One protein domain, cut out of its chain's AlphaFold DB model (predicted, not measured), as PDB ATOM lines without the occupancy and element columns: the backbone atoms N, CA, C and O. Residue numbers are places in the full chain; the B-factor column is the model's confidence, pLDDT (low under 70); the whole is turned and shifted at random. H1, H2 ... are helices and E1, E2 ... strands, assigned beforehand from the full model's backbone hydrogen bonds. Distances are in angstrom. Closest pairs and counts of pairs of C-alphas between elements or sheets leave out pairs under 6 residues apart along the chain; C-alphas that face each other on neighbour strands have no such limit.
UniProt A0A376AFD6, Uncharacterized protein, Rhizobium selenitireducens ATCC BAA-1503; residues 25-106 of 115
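What this domain is: This is residues 25 to 106 of the 115 residues of an uncharacterized protein of Rhizobium selenitireducens ATCC BAA-1503 (UniProt A0A376AFD6). You will see one twisted antiparallel sheet of five strands, with helix H1 over E5 and E4 on one face, near the sheet end where E4 finishes and E5 begins. The small helix H2 follows the last strand and sits at the other end of the sheet, by Leu 69 of E3. The printed part has 82 residues with two named helices and five named strands, in the order E1 H1 E2 E3 E4 E5 H2; the sheet runs E1 E5 E4 E3 E2, and the class is mixed, helices and strands. It is compact, with a radius of gyration of the C-alphas of 12.8 A, and only just elongated, spanning 38 by 25 by 24 A.

How they stand to each other: Start with E1, residues 25 to 29, an edge strand whose antiparallel neighbour is E5, residues 84 to 91; look for N 26 and O 87, 2.8 A apart and within hydrogen-bond range. Next comes H1, residues 33 to 41, on the sheet at a height of 8.7 A, over E5 and over E4, residues 72 to 79; it runs along the strands, at 24 degrees to E5 on the local plane. Its closest C-alphas to E4 are those of Cys 36 and Cys 78, 6.2 A apart. E2, residues 53 to 57, is the other edge strand and makes a hairpin with E3, residues 63 to 69, where N 54 and O 66 are 2.8 A apart, within hydrogen-bond range. E3 and E4 form a hairpin with N 65 and O 76 at 2.8 A, and E4 and E5 another with N 75 and O 88 at 2.8 A, both within that range. E2, E3, E4 and E5 are a meander, each strand the antiparallel neighbour of the one before. H2, residues 99 to 102, is on the sheet, over E3, with the closest C-alphas those of Leu 69 and Ser 102, 6.1 A apart. H1 and H2 are apart. In H1 every O i to N i+4 pair is within hydrogen-bond range; H2 is too short for such a pair.

Where its parts are: Find C-alpha 25 at (213.014, 359.640, 246.942), where E1 begins its 13.7 A. H1 measures 12.1 A and E2 13.1 A. E3 is 19.4 A long, E4 23.0 A and E5 23.1 A, ending at C-alpha 91, (215.045, 368.833, 254.384). H2, 5.4 A, ends at C-alpha 102, (224.517, 377.972, 251.525).

The domain as a whole: The C-alphas farthest apart, of Lys 81 and Lys 106, are 38.9 A apart. The printed part has no cut. The link from H1 to E2 is long, with 11 residues. The mean pLDDT of the printed part is 81.1; look for values under 70 at residues 92 to 95, 99 and 101 to 106.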
ATOM      1  N   PHE A  25     212.532 360.107 248.244       80.69
ATOM      2  CA  PHE A  25     213.014 359.640 246.942       80.69
ATOM      3  C   PHE A  25     211.906 359.631 245.886       80.69
ATOM      4  O   PHE A  25     210.807 359.135 246.121       80.69
ATOM      5  N   TYR A  26     212.240 360.099 244.688       80.25
ATOM      6  CA  TYR A  26     211.397 360.057 243.499       80.25
ATOM      7  C   TYR A  26     212.170 359.384 242.372       80.25
ATOM      8  O   TYR A  26     213.317 359.742 242.119       80.25
ATOM      9  N   GLU A  27     211.561 358.432 241.670       84.38
ATOM     10  CA  GLU A  27     212.191 357.739 240.545       84.38
ATOM     11  C   GLU A  27     211.404 357.975 239.253       84.38
ATOM     12  O   GLU A  27     210.174 358.058 239.255       84.38
ATOM     13  N   LYS A  28     212.121 358.082 238.135       83.56
ATOM     14  CA  LYS A  28     211.555 358.163 236.788       83.56
ATOM     15  C   LYS A  28     212.406 357.340 235.827       83.56
ATOM     16  O   LYS A  28     213.627 357.293 235.972       83.56
ATOM     17  N   ALA A  29     211.769 356.720 234.837       87.38
ATOM     18  CA  ALA A  29     212.482 356.046 233.757       87.38
ATOM     19  C   ALA A  29     213.314 357.056 232.952       87.38
ATOM     20  O   ALA A  29     212.844 358.156 232.654       87.38
ATOM     21  N   ALA A  30     214.544 356.674 232.620       87.44
ATOM     22  CA  ALA A  30     215.429 357.468 231.783       87.44
ATOM     23  C   ALA A  30     216.412 356.559 231.045       87.44
ATOM     24  O   ALA A  30     217.133 355.770 231.649       87.44
ATOM     25  N   THR A  31     216.471 356.699 229.727       90.56
ATOM     26  CA  THR A  31     217.293 355.858 228.844       90.56
ATOM     27  C   THR A  31     218.589 356.539 228.410       90.56
ATOM     28  O   THR A  31     219.477 355.908 227.842       90.56
ATOM     29  N   SER A  32     218.737 357.838 228.693       89.75
ATOM     30  CA  SER A  32     219.939 358.611 228.381       89.75
ATOM     31  C   SER A  32     220.186 359.721 229.401       89.75
ATOM     32  O   SER A  32     219.257 360.219 230.035       89.75
ATOM     33  N   LEU A  33     221.439 360.181 229.499       87.12
ATOM     34  CA  LEU A  33     221.775 361.368 230.294       87.12
ATOM     35  C   LEU A  33     220.965 362.594 229.849       87.12
ATOM     36  O   LEU A  33     220.477 363.346 230.684       87.12
ATOM     37  N   SER A  34     220.768 362.769 228.539       88.94
ATOM     38  CA  SER A  34     220.004 363.903 228.004       88.94
ATOM     39  C   SER A  34     218.542 363.909 228.462       88.94
ATOM     40  O   SER A  34     217.965 364.973 228.675       88.94
ATOM     41  N   GLU A  35     217.955 362.728 228.654       87.88
ATOM     42  CA  GLU A  35     216.586 362.572 229.137       87.88
ATOM     43  C   GLU A  35     216.477 362.936 230.625       87.88
ATOM     44  O   GLU A  35     215.596 363.712 230.997       87.88
ATOM     45  N   CYS A  36     217.429 362.479 231.449       85.25
ATOM     46  CA  CYS A  36     217.540 362.895 232.851       85.25
ATOM     47  C   CYS A  36     217.699 364.414 232.988       85.25
ATOM     48  O   CYS A  36     217.001 365.059 233.770       85.25
ATOM     49  N   GLU A  37     218.628 364.991 232.220       86.88
ATOM     50  CA  GLU A  37     218.937 366.420 232.262       86.88
ATOM     51  C   GLU A  37     217.729 367.266 231.854       86.88
ATOM     52  O   GLU A  37     217.469 368.295 232.480       86.88
ATOM     53  N   ARG A  38     216.967 366.827 230.843       86.56
ATOM     54  CA  ARG A  38     215.746 367.510 230.405       86.56
ATOM     55  C   ARG A  38     214.673 367.480 231.491       86.56
ATOM     56  O   ARG A  38     214.190 368.541 231.863       86.56
ATOM     57  N   ALA A  39     214.394 366.308 232.066       81.19
ATOM     58  CA  ALA A  39     213.395 366.168 233.128       81.19
ATOM     59  C   ALA A  39     213.687 367.068 234.344       81.19
ATOM     60  O   ALA A  39     212.769 367.595 234.968       81.19
ATOM     61  N   PHE A  40     214.964 367.272 234.673       81.88
ATOM     62  CA  PHE A  40     215.351 368.192 235.739       81.88
ATOM     63  C   PHE A  40     215.283 369.665 235.304       81.88
ATOM     64  O   PHE A  40     214.815 370.520 236.057       81.88
ATOM     65  N   SER A  41     215.698 369.959 234.069       86.31
ATOM     66  CA  SER A  41     215.669 371.314 233.501       86.31
ATOM     67  C   SER A  41     214.256 371.878 233.357       86.31
ATOM     68  O   SER A  41     214.100 373.092 233.456       86.31
ATOM     69  N   ASP A  42     213.240 371.024 233.194       84.81
ATOM     70  CA  ASP A  42     211.828 371.428 233.110       84.81
ATOM     71  C   ASP A  42     211.373 372.230 234.344       84.81
ATOM     72  O   ASP A  42     210.549 373.135 234.238       84.81
ATOM     73  N   THR A  43     211.936 371.933 235.520       78.94
ATOM     74  CA  THR A  43     211.643 372.656 236.774       78.94
ATOM     75  C   THR A  43     212.772 373.587 237.201       78.94
ATOM     76  O   THR A  43     212.551 374.550 237.934       78.94
ATOM     77  N   THR A  44     213.995 373.310 236.746       84.31
ATOM     78  CA  THR A  44     215.197 374.049 237.128       84.31
ATOM     79  C   THR A  44     216.046 374.372 235.893       84.31
ATOM     80  O   THR A  44     217.078 373.731 235.662       84.31
ATOM     81  N   PRO A  45     215.660 375.388 235.100       86.81
ATOM     82  CA  PRO A  45     216.418 375.791 233.922       86.81
ATOM     83  C   PRO A  45     217.859 376.179 234.271       86.81
ATOM     84  O   PRO A  45     218.137 376.724 235.346       86.81
ATOM     85  N   ASP A  46     218.779 375.893 233.349       87.19
ATOM     86  CA  ASP A  46     220.193 376.284 233.418       87.19
ATOM     87  C   ASP A  46     220.950 375.831 234.680       87.19
ATOM     88  O   ASP A  46     222.000 376.389 235.010       87.19
ATOM     89  N   PHE A  47     220.472 374.796 235.382       85.62
ATOM     90  CA  PHE A  47     221.041 374.347 236.659       85.62
ATOM     91  C   PHE A  47     222.561 374.124 236.611       85.62
ATOM     92  O   PHE A  47     223.270 374.480 237.547       85.62
ATOM     93  N   LYS A  48     223.098 373.633 235.485       87.69
ATOM     94  CA  LYS A  48     224.540 373.387 235.302       87.69
ATOM     95  C   LYS A  48     225.406 374.646 235.307       87.69
ATOM     96  O   LYS A  48     226.612 374.548 235.511       87.69
ATOM     97  N   ARG A  49     224.821 375.817 235.043       88.62
ATOM     98  CA  ARG A  49     225.525 377.111 235.029       88.62
ATOM     99  C   ARG A  49     225.411 377.849 236.358       88.62
ATOM    100  O   ARG A  49     226.062 378.876 236.552       88.62
ATOM    101  N   ARG A  50     224.563 377.364 237.262       85.44
ATOM    102  CA  ARG A  50     224.257 378.033 238.519       85.44
ATOM    103  C   ARG A  50     225.195 377.572 239.631       85.44
ATOM    104  O   ARG A  50     225.603 376.419 239.700       85.44
ATOM    105  N   ARG A  51     225.534 378.505 240.522       82.94
ATOM    106  CA  ARG A  51     226.537 378.307 241.586       82.94
ATOM    107  C   ARG A  51     226.015 377.496 242.773       82.94
ATOM    108  O   ARG A  51     226.810 376.977 243.544       82.94
ATOM    109  N   ASP A  52     224.695 377.402 242.916       82.69
ATOM    110  CA  ASP A  52     224.014 376.587 243.925       82.69
ATOM    111  C   ASP A  52     223.918 375.102 243.534       82.69
ATOM    112  O   ASP A  52     223.324 374.314 244.267       82.69
ATOM    113  N   PHE A  53     224.525 374.704 242.409       86.94
ATOM    114  CA  PHE A  53     224.563 373.327 241.932       86.94
ATOM    115  C   PHE A  53     225.986 372.777 241.889       86.94
ATOM    116  O   PHE A  53     226.922 373.426 241.424       86.94
ATOM    117  N   ILE A  54     226.131 371.527 242.313       87.88
ATOM    118  CA  ILE A  54     227.344 370.730 242.163       87.88
ATOM    119  C   ILE A  54     227.024 369.604 241.188       87.88
ATOM    120  O   ILE A  54     226.225 368.724 241.493       87.88
ATOM    121  N   VAL A  55     227.665 369.615 240.022       90.00
ATOM    122  CA  VAL A  55     227.500 368.575 238.999       90.00
ATOM    123  C   VAL A  55     228.743 367.692 238.983       90.00
ATOM    124  O   VAL A  55     229.866 368.185 238.881       90.00
ATOM    125  N   ARG A  56     228.554 366.376 239.083       88.56
ATOM    126  CA  ARG A  56     229.618 365.370 239.011       88.56
ATOM    127  C   ARG A  56     229.233 364.278 238.025       88.56
ATOM    128  O   ARG A  56     228.214 363.618 238.199       88.56
ATOM    129  N   ARG A  57     230.078 364.050 237.022       88.62
ATOM    130  CA  ARG A  57     229.972 362.902 236.116       88.62
ATOM    131  C   ARG A  57     230.978 361.838 236.523       88.62
ATOM    132  O   ARG A  57     232.132 362.154 236.806       88.62
ATOM    133  N   THR A  58     230.538 360.591 236.572       83.50
ATOM    134  CA  THR A  58     231.401 359.437 236.834       83.50
ATOM    135  C   THR A  58     231.932 358.871 235.518       83.50
ATOM    136  O   THR A  58     231.341 359.061 234.455       83.50
ATOM    137  N   MET A  59     233.057 358.151 235.574       82.88
ATOM    138  CA  MET A  59     233.688 357.571 234.374       82.88
ATOM    139  C   MET A  59     232.809 356.537 233.659       82.88
ATOM    140  O   MET A  59     232.985 356.281 232.475       82.88
ATOM    141  N   ASP A  60     231.848 355.946 234.366       80.75
ATOM    142  CA  ASP A  60     230.920 354.955 233.824       80.75
ATOM    143  C   ASP A  60     229.672 355.563 233.165       80.75
ATOM    144  O   ASP A  60     228.791 354.807 232.744       80.75
ATOM    145  N   GLY A  61     229.617 356.892 233.032       79.94
ATOM    146  CA  GLY A  61     228.562 357.608 232.317       79.94
ATOM    147  C   GLY A  61     227.342 357.972 233.162       79.94
ATOM    148  O   GLY A  61     226.329 358.363 232.591       79.94
ATOM    149  N   ARG A  62     227.419 357.856 234.493       86.75
ATOM    150  CA  ARG A  62     226.372 358.339 235.407       86.75
ATOM    151  C   ARG A  62     226.600 359.812 235.743       86.75
ATOM    152  O   ARG A  62     227.724 360.323 235.700       86.75
ATOM    153  N   GLU A  63     225.525 360.509 236.084       90.69
ATOM    154  CA  GLU A  63     225.577 361.914 236.490       90.69
ATOM    155  C   GLU A  63     224.906 362.092 237.851       90.69
ATOM    156  O   GLU A  63     223.811 361.592 238.089       90.69
ATOM    157  N   ARG A  64     225.581 362.817 238.741       88.94
ATOM    158  CA  ARG A  64     225.068 363.242 240.040       88.94
ATOM    159  C   ARG A  64     225.020 364.764 240.073       88.94
ATOM    160  O   ARG A  64     226.034 365.419 239.828       88.94
ATOM    161  N   VAL A  65     223.866 365.326 240.398       88.81
ATOM    162  CA  VAL A  65     223.635 366.768 240.512       88.81
ATOM    163  C   VAL A  65     223.107 367.049 241.907       88.81
ATOM    164  O   VAL A  65     222.101 366.482 242.305       88.81
ATOM    165  N   ILE A  66     223.768 367.927 242.651       87.19
ATOM    166  CA  ILE A  66     223.349 368.318 243.997       87.19
ATOM    167  C   ILE A  66     222.998 369.799 243.964       87.19
ATOM    168  O   ILE A  66     223.864 370.626 243.689       87.19
ATOM    169  N   ARG A  67     221.747 370.135 244.262       86.94
ATOM    170  CA  ARG A  67     221.309 371.494 244.563       86.94
ATOM    171  C   ARG A  67     221.473 371.737 246.054       86.94
ATOM    172  O   ARG A  67     220.813 371.088 246.862       86.94
ATOM    173  N   CYS A  68     222.324 372.686 246.408       82.75
ATOM    174  CA  CYS A  68     222.511 373.103 247.789       82.75
ATOM    175  C   CYS A  68     221.435 374.126 248.167       82.75
ATOM    176  O   CYS A  68     221.328 375.176 247.529       82.75
ATOM    177  N   LEU A  69     220.649 373.831 249.203       80.25
ATOM    178  CA  LEU A  69     219.658 374.746 249.764       80.25
ATOM    179  C   LEU A  69     220.123 375.254 251.142       80.25
ATOM    180  O   LEU A  69     221.030 374.674 251.741       80.25
ATOM    181  N   PRO A  70     219.550 376.359 251.649       73.56
ATOM    182  CA  PRO A  70     219.857 376.872 252.988       73.56
ATOM    183  C   PRO A  70     219.489 375.905 254.121       73.56
ATOM    184  O   PRO A  70     220.106 375.931 255.180       73.56
ATOM    185  N   ASP A  71     218.475 375.080 253.891       74.94
ATOM    186  CA  ASP A  71     217.826 374.175 254.832       74.94
ATOM    187  C   ASP A  71     217.727 372.751 254.283       74.94
ATOM    188  O   ASP A  71     216.866 371.989 254.700       74.94
ATOM    189  N   GLY A  72     218.585 372.370 253.338       78.88
ATOM    190  CA  GLY A  72     218.440 371.070 252.703       78.88
ATOM    191  C   GLY A  72     219.347 370.842 251.511       78.88
ATOM    192  O   GLY A  72     220.193 371.668 251.153       78.88
ATOM    193  N   VAL A  73     219.120 369.717 250.843       83.12
ATOM    194  CA  VAL A  73     219.697 369.417 249.535       83.12
ATOM    195  C   VAL A  73     218.697 368.678 248.657       83.12
ATOM    196  O   VAL A  73     217.896 367.878 249.132       83.12
ATOM    197  N   VAL A  74     218.782 368.914 247.348       83.75
ATOM    198  CA  VAL A  74     218.135 368.061 246.342       83.75
ATOM    199  C   VAL A  74     219.228 367.386 245.537       83.75
ATOM    200  O   VAL A  74     220.054 368.058 244.924       83.75
ATOM    201  N   GLU A  75     219.248 366.063 245.530       85.12
ATOM    202  CA  GLU A  75     220.203 365.258 244.788       85.12
ATOM    203  C   GLU A  75     219.500 364.524 243.651       85.12
ATOM    204  O   GLU A  75     218.633 363.697 243.885       85.12
ATOM    205  N   LEU A  76     219.914 364.778 242.418       85.25
ATOM    206  CA  LEU A  76     219.560 363.971 241.260       85.25
ATOM    207  C   LEU A  76     220.704 362.999 240.964       85.25
ATOM    208  O   LEU A  76     221.854 363.406 240.792       85.25
ATOM    209  N   PHE A  77     220.368 361.725 240.832       88.44
ATOM    210  CA  PHE A  77     221.241 360.665 240.363       88.44
ATOM    211  C   PHE A  77     220.658 360.059 239.086       88.44
ATOM    212  O   PHE A  77     219.549 359.532 239.083       88.44
ATOM    213  N   CYS A  78     221.405 360.131 237.992       88.62
ATOM    214  CA  CYS A  78     221.013 359.580 236.703       88.62
ATOM    215  C   CYS A  78     221.871 358.359 236.367       88.62
ATOM    216  O   CYS A  78     223.098 358.466 236.259       88.62
ATOM    217  N   ASP A  79     221.211 357.221 236.147       88.75
ATOM    218  CA  ASP A  79     221.823 355.971 235.707       88.75
ATOM    219  C   ASP A  79     221.082 355.416 234.478       88.75
ATOM    220  O   ASP A  79     220.183 354.578 234.600       88.75
ATOM    221  N   PRO A  80     221.469 355.863 233.267       82.69
ATOM    222  CA  PRO A  80     220.852 355.394 232.030       82.69
ATOM    223  C   PRO A  80     221.044 353.895 231.787       82.69
ATOM    224  O   PRO A  80     220.213 353.271 231.137       82.69
ATOM    225  N   LYS A  81     222.126 353.297 232.314       85.81
ATOM    226  CA  LYS A  81     222.382 351.853 232.182       85.81
ATOM    227  C   LYS A  81     221.374 351.041 232.986       85.81
ATOM    228  O   LYS A  81     220.954 349.982 232.539       85.81
ATOM    229  N   ALA A  82     220.976 351.559 234.144       85.44
ATOM    230  CA  ALA A  82     219.881 351.020 234.940       85.44
ATOM    231  C   ALA A  82     218.493 351.509 234.478       85.44
ATOM    232  O   ALA A  82     217.495 351.158 235.101       85.44
ATOM    233  N   GLY A  83     218.414 352.319 233.415       86.25
ATOM    234  CA  GLY A  83     217.155 352.810 232.852       86.25
ATOM    235  C   GLY A  83     216.404 353.807 233.737       86.25
ATOM    236  O   GLY A  83     215.189 353.950 233.580       86.25
ATOM    237  N   ARG A  84     217.079 354.480 234.683       84.38
ATOM    238  CA  ARG A  84     216.406 355.290 235.710       84.38
ATOM    239  C   ARG A  84     217.141 356.566 236.110       84.38
ATOM    240  O   ARG A  84     218.367 356.664 236.075       84.38
ATOM    241  N   SER A  85     216.356 357.526 236.582       85.50
ATOM    242  CA  SER A  85     216.791 358.723 237.297       85.50
ATOM    243  C   SER A  85     216.107 358.784 238.659       85.50
ATOM    244  O   SER A  85     214.893 358.596 238.732       85.50
ATOM    245  N   VAL A  86     216.864 359.081 239.710       84.88
ATOM    246  CA  VAL A  86     216.385 359.186 241.089       84.88
ATOM    247  C   VAL A  86     216.641 360.598 241.602       84.88
ATOM    248  O   VAL A  86     217.748 361.105 241.459       84.88
ATOM    249  N   VAL A  87     215.643 361.226 242.214       82.88
ATOM    250  CA  VAL A  87     215.770 362.493 242.938       82.88
ATOM    251  C   VAL A  87     215.556 362.224 244.421       82.88
ATOM    252  O   VAL A  87     214.499 361.732 244.798       82.88
ATOM    253  N   ALA A  88     216.537 362.550 245.255       80.44
ATOM    254  CA  ALA A  88     216.439 362.529 246.706       80.44
ATOM    255  C   ALA A  88     216.346 363.963 247.239       80.44
ATOM    256  O   ALA A  88     217.142 364.821 246.858       80.44
ATOM    257  N   VAL A  89     215.391 364.230 248.121       78.19
ATOM    258  CA  VAL A  89     215.198 365.529 248.774       78.19
ATOM    259  C   VAL A  89     215.433 365.353 250.262       78.19
ATOM    260  O   VAL A  89     214.752 364.554 250.897       78.19
ATOM    261  N   LEU A  90     216.396 366.086 250.805       78.06
ATOM    262  CA  LEU A  90     216.695 366.131 252.230       78.06
ATOM    263  C   LEU A  90     216.363 367.525 252.752       78.06
ATOM    264  O   LEU A  90     216.932 368.509 252.277       78.06
ATOM    265  N   GLU A  91     215.468 367.595 253.729       76.31
ATOM    266  CA  GLU A  91     215.045 368.833 254.384       76.31
ATOM    267  C   GLU A  91     215.544 368.869 255.833       76.31
ATOM    268  O   GLU A  91     215.646 367.850 256.516       76.31
ATOM    269  N   GLY A  92     215.887 370.060 256.311       66.94
ATOM    270  CA  GLY A  92     216.411 370.308 257.651       66.94
ATOM    271  C   GLY A  92     217.912 370.047 257.825       66.94
ATOM    272  O   GLY A  92     218.477 370.489 258.825       66.94
ATOM    273  N   GLU A  93     218.585 369.404 256.866       67.06
ATOM    274  CA  GLU A  93     220.019 369.105 256.938       67.06
ATOM    275  C   GLU A  93     220.748 369.437 255.628       67.06
ATOM    276  O   GLU A  93     220.341 369.059 254.532       67.06
ATOM    277  N   THR A  94     221.864 370.161 255.737       65.19
ATOM    278  CA  THR A  94     222.711 370.513 254.590       65.19
ATOM    279  C   THR A  94     223.954 369.629 254.567       65.19
ATOM    280  O   THR A  94     224.680 369.554 255.555       65.19
ATOM    281  N   LEU A  95     224.264 369.022 253.416       68.62
ATOM    282  CA  LEU A  95     225.501 368.251 253.248       68.62
ATOM    283  C   LEU A  95     226.742 369.116 253.557       68.62
ATOM    284  O   LEU A  95     226.784 370.280 253.148       68.62
ATOM    285  N   PRO A  96     227.824 368.565 254.145       71.12
ATOM    286  CA  PRO A  96     229.045 369.331 254.424       71.12
ATOM    287  C   PRO A  96     229.635 370.033 253.190       71.12
ATOM    288  O   PRO A  96     230.144 371.149 253.281       71.12
ATOM    289  N   ALA A  97     229.517 369.410 252.013       70.19
ATOM    290  CA  ALA A  97     229.943 369.992 250.740       70.19
ATOM    291  C   ALA A  97     229.121 371.233 250.328       70.19
ATOM    292  O   ALA A  97     229.627 372.085 249.602       70.19
ATOM    293  N   CYS A  98     227.880 371.342 250.804       72.56
ATOM    294  CA  CYS A  98     226.969 372.452 250.544       72.56
ATOM    295  C   CYS A  98     227.084 373.585 251.571       72.56
ATOM    296  O   CYS A  98     226.747 374.719 251.240       72.56
ATOM    297  N   ALA A  99     227.620 373.322 252.768       69.12
ATOM    298  CA  ALA A  99     227.675 374.291 253.866       69.12
ATOM    299  C   ALA A  99     228.333 375.631 253.479       69.12
ATOM    300  O   ALA A  99     227.878 376.690 253.894       69.12
ATOM    301  N   ARG A 100     229.374 375.614 252.633       70.12
ATOM    302  CA  ARG A 100     230.041 376.845 252.160       70.12
ATOM    303  C   ARG A 100     229.254 377.606 251.090       70.12
ATOM    304  O   ARG A 100     229.453 378.807 250.952       70.12
ATOM    305  N   LEU A 101     228.401 376.920 250.327       68.94
ATOM    306  CA  LEU A 101     227.592 377.514 249.256       68.94
ATOM    307  C   LEU A 101     226.275 378.090 249.789       68.94
ATOM    308  O   LEU A 101     225.763 379.056 249.230       68.94
ATOM    309  N   SER A 102     225.746 377.517 250.872       62.66
ATOM    310  CA  SER A 102     224.517 377.972 251.525       62.66
ATOM    311  C   SER A 102     224.747 379.012 252.631       62.66
ATOM    312  O   SER A 102     223.791 379.642 253.089       62.66
ATOM    313  N   MET A 103     226.003 379.250 253.034       57.34
ATOM    314  CA  MET A 103     226.377 380.288 254.001       57.34
ATOM    315  C   MET A 103     225.856 381.675 253.582       57.34
ATOM    316  O   MET A 103     226.246 382.222 252.554       57.34
ATOM    317  N   GLY A 104     224.994 382.266 254.414       54.97
ATOM    318  CA  GLY A 104     224.439 383.610 254.207       54.97
ATOM    319  C   GLY A 104     223.105 383.659 253.455       54.97
ATOM    320  O   GLY A 104     222.491 384.726 253.383       54.97
ATOM    321  N   LEU A 105     222.602 382.528 252.949       55.84
ATOM    322  CA  LEU A 105     221.242 382.449 252.426       55.84
ATOM    323  C   LEU A 105     220.257 382.330 253.596       55.84
ATOM    324  O   LEU A 105     220.345 381.425 254.422       55.84
ATOM    325  N   LYS A 106     219.312 383.269 253.694       54.06
ATOM    326  CA  LYS A 106     218.296 383.242 254.752       54.06
ATOM    327  C   LYS A 106     217.299 382.119 254.475       54.06
ATOM    328  O   LYS A 106     216.568 382.189 253.488       54.06
TER     329      LYS A 106